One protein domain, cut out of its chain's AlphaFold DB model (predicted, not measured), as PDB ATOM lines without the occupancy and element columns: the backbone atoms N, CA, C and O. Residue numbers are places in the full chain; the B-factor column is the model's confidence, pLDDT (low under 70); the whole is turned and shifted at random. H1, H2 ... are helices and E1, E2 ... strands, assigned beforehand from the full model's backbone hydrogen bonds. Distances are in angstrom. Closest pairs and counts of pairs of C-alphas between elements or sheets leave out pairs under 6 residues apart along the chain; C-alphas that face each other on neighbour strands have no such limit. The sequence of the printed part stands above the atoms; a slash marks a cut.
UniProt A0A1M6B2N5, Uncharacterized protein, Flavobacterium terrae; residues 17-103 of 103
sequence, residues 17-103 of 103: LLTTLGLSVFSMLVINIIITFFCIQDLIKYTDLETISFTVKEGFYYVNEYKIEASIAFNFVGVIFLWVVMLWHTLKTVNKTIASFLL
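AT A GLANCE: This is residues 17 to 103 of the 103 residues of an uncharacterized protein of Flavobacterium terrae (UniProt A0A1M6B2N5). A small antiparallel sheet of three strands, E1 E2 E3, covers the last part of the long helix H1; from the sheet the still longer H2 folds back to meet the first part of H1, and residues 91 to 103, of which 91 to 101 belong to H2, stick out beyond it. The printed part has 87 residues, with two named helices and three named strands in the order H1 E1 E2 E3 H2, mostly helix. It is extended, with a radius of gyration of the C-alphas of 18.8 A and spans of 67 by 24 by 16 A.

IN THESE COORDINATES: Look first at the strands: E1 is residues 54 to 57, E2 60 to 63 and E3 66 to 71. Find C-alpha 17 at (25.814, 133.944, 74.197); from there H1 runs to residue 43, 38.8 A. H2, residues 72 to 101, runs 43.8 A to C-alpha 101 at (34.592, 111.902, 75.738).

HOW THE PARTS SIT: The strands form a meander, each the antiparallel neighbour of the one before, in two hairpins. Look for N 55 and O 62, 2.9 A apart, between E1 and E2, and N 68 and O 61, 2.8 A, between E2 and E3. H1 is on one face, making two layers, helix and sheet, at a height over the sheet of 9.7 A; C-alphas 39 and 68 are the closest of H1 and E3, 7.5 A apart. H2 only grazes the sheet, with residues 72 to 74. H1, with residues 17 to 28 alone, touches residues 75 to 87 of H2, closest at the C-alphas of Ser 24 and Trp 83, 5.0 A, at a steep tilt of 45 degrees, opposite ways. In H1 and H2 every O i to N i+4 pair is within hydrogen-bond range.

THE WHOLE: The C-alphas farthest apart, of Asp 48 and Leu 103, are 67.2 A apart. The printed part has no cut and no long link. Look for low pLDDT, under 70, at residues 46 to 50 and 95 to 103.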
ATOM      1  N   LEU A  17      26.403 132.756  73.570       90.25
ATOM      2  CA  LEU A  17      25.814 133.944  74.197       90.25
ATOM      3  C   LEU A  17      24.559 134.409  73.452       90.25
ATOM      4  O   LEU A  17      23.528 134.630  74.085       90.25
ATOM      5  N   LEU A  18      24.627 134.505  72.123       91.06
ATOM      6  CA  LEU A  18      23.505 134.917  71.281       91.06
ATOM      7  C   LEU A  18      22.370 133.893  71.299       91.06
ATOM      8  O   LEU A  18      21.210 134.275  71.414       91.06
ATOM      9  N   THR A  19      22.689 132.601  71.239       92.94
ATOM     10  CA  THR A  19      21.682 131.529  71.251       92.94
ATOM     11  C   THR A  19      20.945 131.478  72.584       92.94
ATOM     12  O   THR A  19      19.720 131.406  72.616       92.94
ATOM     13  N   THR A  20      21.672 131.561  73.702       94.25
ATOM     14  CA  THR A  20      21.065 131.568  75.043       94.25
ATOM     15  C   THR A  20      20.255 132.837  75.292       94.25
ATOM     16  O   THR A  20      19.191 132.767  75.906       94.25
ATOM     17  N   LEU A  21      20.702 133.985  74.773       94.12
ATOM     18  CA  LEU A  21      19.935 135.228  74.828       94.12
ATOM     19  C   LEU A  21      18.655 135.113  73.992       94.12
ATOM     20  O   LEU A  21      17.570 135.386  74.497       94.12
ATOM     21  N   GLY A  22      18.757 134.648  72.746       94.31
ATOM     22  CA  GLY A  22      17.603 134.426  71.875       94.31
ATOM     23  C   GLY A  22      16.583 133.475  72.501       94.31
ATOM     24  O   GLY A  22      15.387 133.766  72.495       94.31
ATOM     25  N   LEU A  23      17.051 132.393  73.130       94.00
ATOM     26  CA  LEU A  23      16.190 131.452  73.841       94.00
ATOM     27  C   LEU A  23      15.504 132.105  75.049       94.00
ATOM     28  O   LEU A  23      14.309 131.906  75.236       94.00
ATOM     29  N   SER A  24      16.214 132.932  75.822       96.00
ATOM     30  CA  SER A  24      15.627 133.650  76.963       96.00
ATOM     31  C   SER A  24      14.528 134.633  76.541       96.00
ATOM     32  O   SER A  24      13.465 134.672  77.162       96.00
ATOM     33  N   VAL A  25      14.739 135.364  75.440       95.50
ATOM     34  CA  VAL A  25      13.747 136.280  74.860       95.50
ATOM     35  C   VAL A  25      12.535 135.499  74.359       95.50
ATOM     36  O   VAL A  25      11.400 135.866  74.664       95.50
ATOM     37  N   PHE A  26      12.759 134.396  73.643       95.81
ATOM     38  CA  PHE A  26      11.683 133.533  73.164       95.81
ATOM     39  C   PHE A  26      10.873 132.926  74.318       95.81
ATOM     40  O   PHE A  26       9.645 132.965  74.297       95.81
ATOM     41  N   SER A  27      11.531 132.415  75.360       93.81
ATOM     42  CA  SER A  27      10.847 131.894  76.547       93.81
ATOM     43  C   SER A  27      10.005 132.965  77.239       93.81
ATOM     44  O   SER A  27       8.870 132.684  77.621       93.81
ATOM     45  N   MET A  28      10.509 134.196  77.354       93.50
ATOM     46  CA  MET A  28       9.733 135.283  77.950       93.50
ATOM     47  C   MET A  28       8.528 135.678  77.086       93.50
ATOM     48  O   MET A  28       7.447 135.933  77.617       93.50
ATOM     49  N   LEU A  29       8.670 135.660  75.755       91.25
ATOM     50  CA  LEU A  29       7.546 135.845  74.836       91.25
ATOM     51  C   LEU A  29       6.453 134.791  75.070       91.25
ATOM     52  O   LEU A  29       5.284 135.150  75.193       91.25
ATOM     53  N   VAL A  30       6.825 133.512  75.188       93.12
ATOM     54  CA  VAL A  30       5.877 132.422  75.478       93.12
ATOM     55  C   VAL A  30       5.152 132.659  76.806       93.12
ATOM     56  O   VAL A  30       3.928 132.548  76.860       93.12
ATOM     57  N   ILE A  31       5.875 133.047  77.861       91.25
ATOM     58  CA  ILE A  31       5.280 133.365  79.169       91.25
ATOM     59  C   ILE A  31       4.274 134.519  79.047       91.25
ATOM     60  O   ILE A  31       3.158 134.410  79.553       91.25
ATOM     61  N   ASN A  32       4.617 135.595  78.335       88.50
ATOM     62  CA  ASN A  32       3.706 136.726  78.132       88.50
ATOM     63  C   ASN A  32       2.449 136.344  77.347       88.50
ATOM     64  O   ASN A  32       1.363 136.823  77.677       88.50
ATOM     65  N   ILE A  33       2.571 135.481  76.331       88.75
ATOM     66  CA  ILE A  33       1.417 134.970  75.578       88.75
ATOM     67  C   ILE A  33       0.487 134.190  76.512       88.75
ATOM     68  O   ILE A  33      -0.721 134.409  76.484       88.75
ATOM     69  N   ILE A  34       1.040 133.332  77.373       90.94
ATOM     70  CA  ILE A  34       0.265 132.551  78.345       90.94
ATOM     71  C   ILE A  34      -0.451 133.472  79.344       90.94
ATOM     72  O   ILE A  34      -1.654 133.324  79.553       90.94
ATOM     73  N   ILE A  35       0.253 134.450  79.926       87.38
ATOM     74  CA  ILE A  35      -0.339 135.430  80.855       87.38
ATOM     75  C   ILE A  35      -1.470 136.205  80.170       87.38
ATOM     76  O   ILE A  35      -2.553 136.357  80.733       87.38
ATOM     77  N   THR A  36      -1.239 136.656  78.937       83.56
ATOM     78  CA  THR A  36      -2.242 137.385  78.153       83.56
ATOM     79  C   THR A  36      -3.460 136.514  77.866       83.56
ATOM     80  O   THR A  36      -4.587 136.979  78.003       83.56
ATOM     81  N   PHE A  37      -3.256 135.244  77.516       87.56
ATOM     82  CA  PHE A  37      -4.343 134.296  77.297       87.56
ATOM     83  C   PHE A  37      -5.202 134.117  78.555       87.56
ATOM     84  O   PHE A  37      -6.423 134.220  78.463       87.56
ATOM     85  N   PHE A  38      -4.588 133.912  79.726       87.56
ATOM     86  CA  PHE A  38      -5.327 133.826  80.990       87.56
ATOM     87  C   PHE A  38      -6.095 135.115  81.297       87.56
ATOM     88  O   PHE A  38      -7.269 135.052  81.648       87.56
ATOM     89  N   CYS A  39      -5.471 136.274  81.078       84.81
ATOM     90  CA  CYS A  39      -6.123 137.569  81.253       84.81
ATOM     91  C   CYS A  39      -7.360 137.702  80.349       84.81
ATOM     92  O   CYS A  39      -8.432 138.060  80.829       84.81
ATOM     93  N   ILE A  40      -7.251 137.340  79.065       82.69
ATOM     94  CA  ILE A  40      -8.379 137.367  78.121       82.69
ATOM     95  C   ILE A  40      -9.487 136.392  78.541       82.69
ATOM     96  O   ILE A  40     -10.659 136.752  78.484       82.69
ATOM     97  N   GLN A  41      -9.147 135.174  78.974       84.38
ATOM     98  CA  GLN A  41     -10.141 134.204  79.456       84.38
ATOM     99  C   GLN A  41     -10.916 134.728  80.671       84.38
ATOM    100  O   GLN A  41     -12.125 134.523  80.766       84.38
ATOM    101  N   ASP A  42     -10.242 135.435  81.578       82.31
ATOM    102  CA  ASP A  42     -10.907 136.091  82.702       82.31
ATOM    103  C   ASP A  42     -11.749 137.295  82.262       82.31
ATOM    104  O   ASP A  42     -12.844 137.487  82.785       82.31
ATOM    105  N   LEU A  43     -11.299 138.054  81.259       78.19
ATOM    106  CA  LEU A  43     -12.036 139.179  80.674       78.19
ATOM    107  C   LEU A  43     -13.326 138.750  79.961       78.19
ATOM    108  O   LEU A  43     -14.327 139.450  80.065       78.19
ATOM    109  N   ILE A  44     -13.339 137.596  79.285       77.12
ATOM    110  CA  ILE A  44     -14.530 137.061  78.587       77.12
ATOM    111  C   ILE A  44     -15.697 136.797  79.555       77.12
ATOM    112  O   ILE A  44     -16.854 136.784  79.142       77.12
ATOM    113  N   LYS A  45     -15.422 136.626  80.854       75.44
ATOM    114  CA  LYS A  45     -16.470 136.500  81.881       75.44
ATOM    115  C   LYS A  45     -17.253 137.801  82.089       75.44
ATOM    116  O   LYS A  45     -18.333 137.756  82.671       75.44
ATOM    117  N   TYR A  46     -16.728 138.938  81.635       69.06
ATOM    118  CA  TYR A  46     -17.397 140.232  81.697       69.06
ATOM    119  C   TYR A  46     -18.130 140.485  80.373       69.06
ATOM    120  O   TYR A  46     -17.520 140.660  79.321       69.06
ATOM    121  N   THR A  47     -19.460 140.486  80.442       58.31
ATOM    122  CA  THR A  47     -20.397 140.452  79.305       58.31
ATOM    123  C   THR A  47     -20.403 141.694  78.398       58.31
ATOM    124  O   THR A  47     -21.050 141.656  77.358       58.31
ATOM    125  N   ASP A  48     -19.679 142.762  78.753       64.94
ATOM    126  CA  ASP A  48     -19.766 144.082  78.099       64.94
ATOM    127  C   ASP A  48     -18.570 144.426  77.185       64.94
ATOM    128  O   ASP A  48     -18.452 145.549  76.693       64.94
ATOM    129  N   LEU A  49     -17.643 143.493  76.951       66.12
ATOM    130  CA  LEU A  49     -16.437 143.761  76.159       66.12
ATOM    131  C   LEU A  49     -16.621 143.376  74.683       66.12
ATOM    132  O   LEU A  49     -16.323 142.255  74.280       66.12
ATOM    133  N   GLU A  50     -17.050 144.334  73.857       66.56
ATOM    134  CA  GLU A  50     -17.190 144.148  72.400       66.56
ATOM    135  C   GLU A  50     -15.845 144.147  71.646       66.56
ATOM    136  O   GLU A  50     -15.749 143.654  70.524       66.56
ATOM    137  N   THR A  51     -14.783 144.720  72.224       72.56
ATOM    138  CA  THR A  51     -13.457 144.825  71.587       72.56
ATOM    139  C   THR A  51     -12.346 144.624  72.613       72.56
ATOM    140  O   THR A  51     -12.451 145.112  73.734       72.56
ATOM    141  N   ILE A  52     -11.266 143.927  72.240       78.19
ATOM    142  CA  ILE A  52     -10.055 143.778  73.063       78.19
ATOM    143  C   ILE A  52      -9.033 144.845  72.658       78.19
ATOM    144  O   ILE A  52      -8.546 144.853  71.529       78.19
ATOM    145  N   SER A  53      -8.690 145.729  73.590       81.56
ATOM    146  CA  SER A  53      -7.693 146.789  73.437       81.56
ATOM    147  C   SER A  53      -6.489 146.533  74.339       81.56
ATOM    148  O   SER A  53      -6.636 146.214  75.518       81.56
ATOM    149  N   PHE A  54      -5.290 146.697  73.783       83.94
ATOM    150  CA  PHE A  54      -4.029 146.592  74.512       83.94
ATOM    151  C   PHE A  54      -3.421 147.978  74.674       83.94
ATOM    152  O   PHE A  54      -3.198 148.682  73.689       83.94
ATOM    153  N   THR A  55      -3.130 148.374  75.910       89.81
ATOM    154  CA  THR A  55      -2.474 149.654  76.202       89.81
ATOM    155  C   THR A  55      -1.353 149.479  77.218       89.81
ATOM    156  O   THR A  55      -1.288 148.483  77.934       89.81
ATOM    157  N   VAL A  56      -0.439 150.445  77.266       88.44
ATOM    158  CA  VAL A  56       0.633 150.500  78.263       88.44
ATOM    159  C   VAL A  56       0.481 151.791  79.049       88.44
ATOM    160  O   VAL A  56       0.456 152.873  78.461       88.44
ATOM    161  N   LYS A  57       0.384 151.682  80.375       89.44
ATOM    162  CA  LYS A  57       0.303 152.826  81.294       89.44
ATOM    163  C   LYS A  57       1.185 152.547  82.505       89.44
ATOM    164  O   LYS A  57       1.233 151.419  82.986       89.44
ATOM    165  N   GLU A  58       1.921 153.554  82.971       89.12
ATOM    166  CA  GLU A  58       2.721 153.475  84.210       89.12
ATOM    167  C   GLU A  58       3.700 152.278  84.274       89.12
ATOM    168  O   GLU A  58       4.012 151.769  85.346       89.12
ATOM    169  N   GLY A  59       4.183 151.796  83.123       87.50
ATOM    170  CA  GLY A  59       5.098 150.650  83.052       87.50
ATOM    171  C   GLY A  59       4.434 149.269  83.155       87.50
ATOM    172  O   GLY A  59       5.142 148.270  83.297       87.50
ATOM    173  N   PHE A  60       3.106 149.192  83.056       88.44
ATOM    174  CA  PHE A  60       2.339 147.946  83.039       88.44
ATOM    175  C   PHE A  60       1.537 147.803  81.747       88.44
ATOM    176  O   PHE A  60       1.168 148.794  81.109       88.44
ATOM    177  N   TYR A  61       1.257 146.554  81.383       86.56
ATOM    178  CA  TYR A  61       0.341 146.227  80.299       86.56
ATOM    179  C   TYR A  61      -1.096 146.255  80.810       86.56
ATOM    180  O   TYR A  61      -1.372 145.833  81.932       86.56
ATOM    181  N   TYR A  62      -2.005 146.737  79.976       86.88
ATOM    182  CA  TYR A  62      -3.430 146.789  80.253       86.88
ATOM    183  C   TYR A  62      -4.205 146.170  79.099       86.88
ATOM    184  O   TYR A  62      -3.900 146.442  77.934       86.88
ATOM    185  N   VAL A  63      -5.234 145.398  79.432       86.12
ATOM    186  CA  VAL A  63      -6.198 144.850  78.476       86.12
ATOM    187  C   VAL A  63      -7.578 145.371  78.855       86.12
ATOM    188  O   VAL A  63      -8.069 145.028  79.924       86.12
ATOM    189  N   ASN A  64      -8.191 146.225  78.029       82.00
ATOM    190  CA  ASN A  64      -9.498 146.841  78.330       82.00
ATOM    191  C   ASN A  64      -9.598 147.416  79.758       82.00
ATOM    192  O   ASN A  64     -10.531 147.116  80.490       82.00
ATOM    193  N   GLU A  65      -8.598 148.203  80.165       82.19
ATOM    194  CA  GLU A  65      -8.437 148.786  81.515       82.19
ATOM    195  C   GLU A  65      -8.026 147.826  82.643       82.19
ATOM    196  O   GLU A  65      -7.606 148.290  83.705       82.19
ATOM    197  N   TYR A  66      -8.004 146.513  82.409       81.38
ATOM    198  CA  TYR A  66      -7.469 145.560  83.379       81.38
ATOM    199  C   TYR A  66      -5.950 145.534  83.337       81.38
ATOM    200  O   TYR A  66      -5.338 145.241  82.310       81.38
ATOM    201  N   LYS A  67      -5.342 145.828  84.484       85.25
ATOM    202  CA  LYS A  67      -3.897 145.808  84.671       85.25
ATOM    203  C   LYS A  67      -3.382 144.372  84.703       85.25
ATOM    204  O   LYS A  67      -3.768 143.591  85.568       85.25
ATOM    205  N   ILE A  68      -2.434 144.054  83.831       84.88
ATOM    206  CA  ILE A  68      -1.601 142.862  83.967       84.88
ATOM    207  C   ILE A  68      -0.550 143.172  85.039       84.88
ATOM    208  O   ILE A  68       0.259 144.088  84.883       84.88
ATOM    209  N   GLU A  69      -0.566 142.425  86.146       80.25
ATOM    210  CA  GLU A  69       0.310 142.674  87.305       80.25
ATOM    211  C   GLU A  69       1.807 142.561  86.975       80.25
ATOM    212  O   GLU A  69       2.642 143.203  87.615       80.25
ATOM    213  N   ALA A  70       2.157 141.793  85.942       78.94
ATOM    214  CA  ALA A  70       3.517 141.722  85.432       78.94
ATOM    215  C   ALA A  70       3.901 143.038  84.730       78.94
ATOM    216  O   ALA A  70       3.410 143.364  83.646       78.94
ATOM    217  N   SER A  71       4.816 143.792  85.342       85.12
ATOM    218  CA  SER A  71       5.344 145.026  84.758       85.12
ATOM    219  C   SER A  71       6.257 144.761  83.555       85.12
ATOM    220  O   SER A  71       6.807 143.673  83.362       85.12
ATOM    221  N   ILE A  72       6.505 145.798  82.758       84.62
ATOM    222  CA  ILE A  72       7.509 145.756  81.684       84.62
ATOM    223  C   ILE A  72       8.912 145.524  82.267       84.62
ATOM    224  O   ILE A  72       9.725 144.802  81.690       84.62
ATOM    225  N   ALA A  73       9.193 146.079  83.449       86.00
ATOM    226  CA  ALA A  73      10.460 145.856  84.141       86.00
ATOM    227  C   ALA A  73      10.637 144.385  84.557       86.00
ATOM    228  O   ALA A  73      11.739 143.849  84.439       86.00
ATOM    229  N   PHE A  74       9.557 143.710  84.969       88.06
ATOM    230  CA  PHE A  74       9.581 142.276  85.264       88.06
ATOM    231  C   PHE A  74      10.003 141.461  84.037       88.06
ATOM    232  O   PHE A  74      10.828 140.562  84.158       88.06
ATOM    233  N   ASN A  75       9.516 141.827  82.850       87.50
ATOM    234  CA  ASN A  75       9.926 141.198  81.597       87.50
ATOM    235  C   ASN A  75      11.431 141.329  81.331       87.50
ATOM    236  O   ASN A  75      12.092 140.343  81.011       87.50
ATOM    237  N   PHE A  76      11.992 142.524  81.513       89.94
ATOM    238  CA  PHE A  76      13.424 142.751  81.314       89.94
ATOM    239  C   PHE A  76      14.283 141.959  82.312       89.94
ATOM    240  O   PHE A  76      15.228 141.272  81.920       89.94
ATOM    241  N   VAL A  77      13.922 142.003  83.598       93.81
ATOM    242  CA  VAL A  77      14.610 141.237  84.649       93.81
ATOM    243  C   VAL A  77      14.477 139.733  84.400       93.81
ATOM    244  O   VAL A  77      15.458 139.004  84.537       93.81
ATOM    245  N   GLY A  78      13.296 139.276  83.979       92.38
ATOM    246  CA  GLY A  78      13.018 137.885  83.635       92.38
ATOM    247  C   GLY A  78      13.891 137.383  82.488       92.38
ATOM    248  O   GLY A  78      14.497 136.321  82.614       92.38
ATOM    249  N   VAL A  79      14.039 138.169  81.415       95.19
ATOM    250  CA  VAL A  79      14.943 137.841  80.298       95.19
ATOM    251  C   VAL A  79      16.383 137.711  80.783       95.19
ATOM    252  O   VAL A  79      17.025 136.707  80.488       95.19
ATOM    253  N   ILE A  80      16.888 138.671  81.564       95.44
ATOM    254  CA  ILE A  80      18.263 138.611  82.087       95.44
ATOM    255  C   ILE A  80      18.457 137.379  82.972       95.44
ATOM    256  O   ILE A  80      19.446 136.659  82.825       95.44
ATOM    257  N   PHE A  81      17.515 137.110  83.875       95.62
ATOM    258  CA  PHE A  81      17.582 135.953  84.759       95.62
ATOM    259  C   PHE A  81      17.587 134.638  83.967       95.62
ATOM    260  O   PHE A  81      18.473 133.802  84.165       95.62
ATOM    261  N   LEU A  82      16.649 134.475  83.029       95.31
ATOM    262  CA  LEU A  82      16.574 133.301  82.156       95.31
ATOM    263  C   LEU A  82      17.846 133.142  81.327       95.31
ATOM    264  O   LEU A  82      18.371 132.034  81.224       95.31
ATOM    265  N   TRP A  83      18.377 134.237  80.788       96.69
ATOM    266  CA  TRP A  83      19.610 134.222  80.013       96.69
ATOM    267  C   TRP A  83      20.793 133.710  80.835       96.69
ATOM    268  O   TRP A  83      21.488 132.795  80.395       96.69
ATOM    269  N   VAL A  84      20.986 134.226  82.052       93.75
ATOM    270  CA  VAL A  84      22.065 133.788  82.952       93.75
ATOM    271  C   VAL A  84      21.919 132.307  83.309       93.75
ATOM    272  O   VAL A  84      22.906 131.568  83.267       93.75
ATOM    273  N   VAL A  85      20.704 131.845  83.613       93.44
ATOM    274  CA  VAL A  85      20.438 130.432  83.936       93.44
ATOM    275  C   VAL A  85      20.717 129.521  82.736       93.44
ATOM    276  O   VAL A  85      21.385 128.493  82.883       93.44
ATOM    277  N   MET A  86      20.261 129.896  81.539       93.00
ATOM    278  CA  MET A  86      20.498 129.137  80.304       93.00
ATOM    279  C   MET A  86      21.976 129.121  79.915       93.00
ATOM    280  O   MET A  86      22.490 128.081  79.493       93.00
ATOM    281  N   LEU A  87      22.672 130.243  80.095       90.75
ATOM    282  CA  LEU A  87      24.109 130.350  79.871       90.75
ATOM    283  C   LEU A  87      24.869 129.433  80.831       90.75
ATOM    284  O   LEU A  87      25.682 128.619  80.391       90.75
ATOM    285  N   TRP A  88      24.551 129.489  82.125       90.12
ATOM    286  CA  TRP A  88      25.129 128.606  83.136       90.12
ATOM    287  C   TRP A  88      24.906 127.125  82.806       90.12
ATOM    288  O   TRP A  88      25.848 126.329  82.826       90.12
ATOM    289  N   HIS A  89      23.672 126.751  82.457       89.56
ATOM    290  CA  HIS A  89      23.328 125.377  82.096       89.56
ATOM    291  C   HIS A  89      24.093 124.899  80.854       89.56
ATOM    292  O   HIS A  89      24.661 123.802  80.852       89.56
ATOM    293  N   THR A  90      24.150 125.731  79.814       86.75
ATOM    294  CA  THR A  90      24.858 125.424  78.564       86.75
ATOM    295  C   THR A  90      26.352 125.233  78.812       86.75
ATOM    296  O   THR A  90      26.907 124.205  78.424       86.75
ATOM    297  N   LEU A  91      26.997 126.150  79.542       84.75
ATOM    298  CA  LEU A  91      28.422 126.052  79.878       84.75
ATOM    299  C   LEU A  91      28.738 124.801  80.713       84.75
ATOM    300  O   LEU A  91      29.712 124.097  80.437       84.75
ATOM    301  N   LYS A  92      27.894 124.480  81.702       81.94
ATOM    302  CA  LYS A  92      28.044 123.266  82.519       81.94
ATOM    303  C   LYS A  92      27.911 121.992  81.682       81.94
ATOM    304  O   LYS A  92      28.640 121.031  81.923       81.94
ATOM    305  N   THR A  93      26.992 121.978  80.721       78.12
ATOM    306  CA  THR A  93      26.751 120.818  79.853       78.12
ATOM    307  C   THR A  93      27.921 120.602  78.901       78.12
ATOM    308  O   THR A  93      28.458 119.500  78.854       78.12
ATOM    309  N   VAL A  94      28.399 121.658  78.235       74.38
ATOM    310  CA  VAL A  94      29.566 121.584  77.338       74.38
ATOM    311  C   VAL A  94      30.807 121.068  78.078       74.38
ATOM    312  O   VAL A  94      31.473 120.157  77.589       74.38
ATOM    313  N   ASN A  95      31.084 121.566  79.289       65.06
ATOM    314  CA  ASN A  95      32.228 121.099  80.082       65.06
ATOM    315  C   ASN A  95      32.113 119.623  80.500       65.06
ATOM    316  O   ASN A  95      33.120 118.916  80.532       65.06
ATOM    317  N   LYS A  96      30.903 119.139  80.812       60.06
ATOM    318  CA  LYS A  96      30.682 117.726  81.158       60.06
ATOM    319  C   LYS A  96      30.837 116.796  79.956       60.06
ATOM    320  O   LYS A  96      31.439 115.738  80.107       60.06
ATOM    321  N   THR A  97      30.339 117.188  78.785       57.06
ATOM    322  CA  THR A  97      30.436 116.379  77.559       57.06
ATOM    323  C   THR A  97      31.887 116.202  77.104       57.06
ATOM    324  O   THR A  97      32.262 115.123  76.657       57.06
ATOM    325  N   ILE A  98      32.733 117.225  77.271       54.84
ATOM    326  CA  ILE A  98      34.172 117.116  76.971       54.84
ATOM    327  C   ILE A  98      34.856 116.142  77.943       54.84
ATOM    328  O   ILE A  98      35.663 115.319  77.520       54.84
ATOM    329  N   ALA A  99      34.505 116.190  79.232       49.72
ATOM    330  CA  ALA A  99      35.071 115.292  80.236       49.72
ATOM    331  C   ALA A  99      34.676 113.817  80.019       49.72
ATOM    332  O   ALA A  99      35.488 112.939  80.285       49.72
ATOM    333  N   SER A 100      33.467 113.533  79.518       47.12
ATOM    334  CA  SER A 100      33.018 112.158  79.253       47.12
ATOM    335  C   SER A 100      33.539 111.560  77.945       47.12
ATOM    336  O   SER A 100      33.437 110.358  77.768       47.12
ATOM    337  N   PHE A 101      34.030 112.378  77.010       40.78
ATOM    338  CA  PHE A 101      34.592 111.902  75.738       40.78
ATOM    339  C   PHE A 101      36.092 111.568  75.842       40.78
ATOM    340  O   PHE A 101      36.649 110.924  74.960       40.78
ATOM    341  N   LEU A 102      36.756 112.044  76.902       46.22
ATOM    342  CA  LEU A 102      38.185 111.829  77.172       46.22
ATOM    343  C   LEU A 102      38.461 110.669  78.151       46.22
ATOM    344  O   LEU A 102      39.629 110.382  78.417       46.22
ATOM    345  N   LEU A 103      37.412 110.036  78.686       43.81
ATOM    346  CA  LEU A 103      37.435 108.830  79.525       43.81
ATOM    347  C   LEU A 103      36.930 107.636  78.713       43.81
ATOM    348  O   LEU A 103      37.503 106.540  78.891       43.81
TER     349      LEU A 103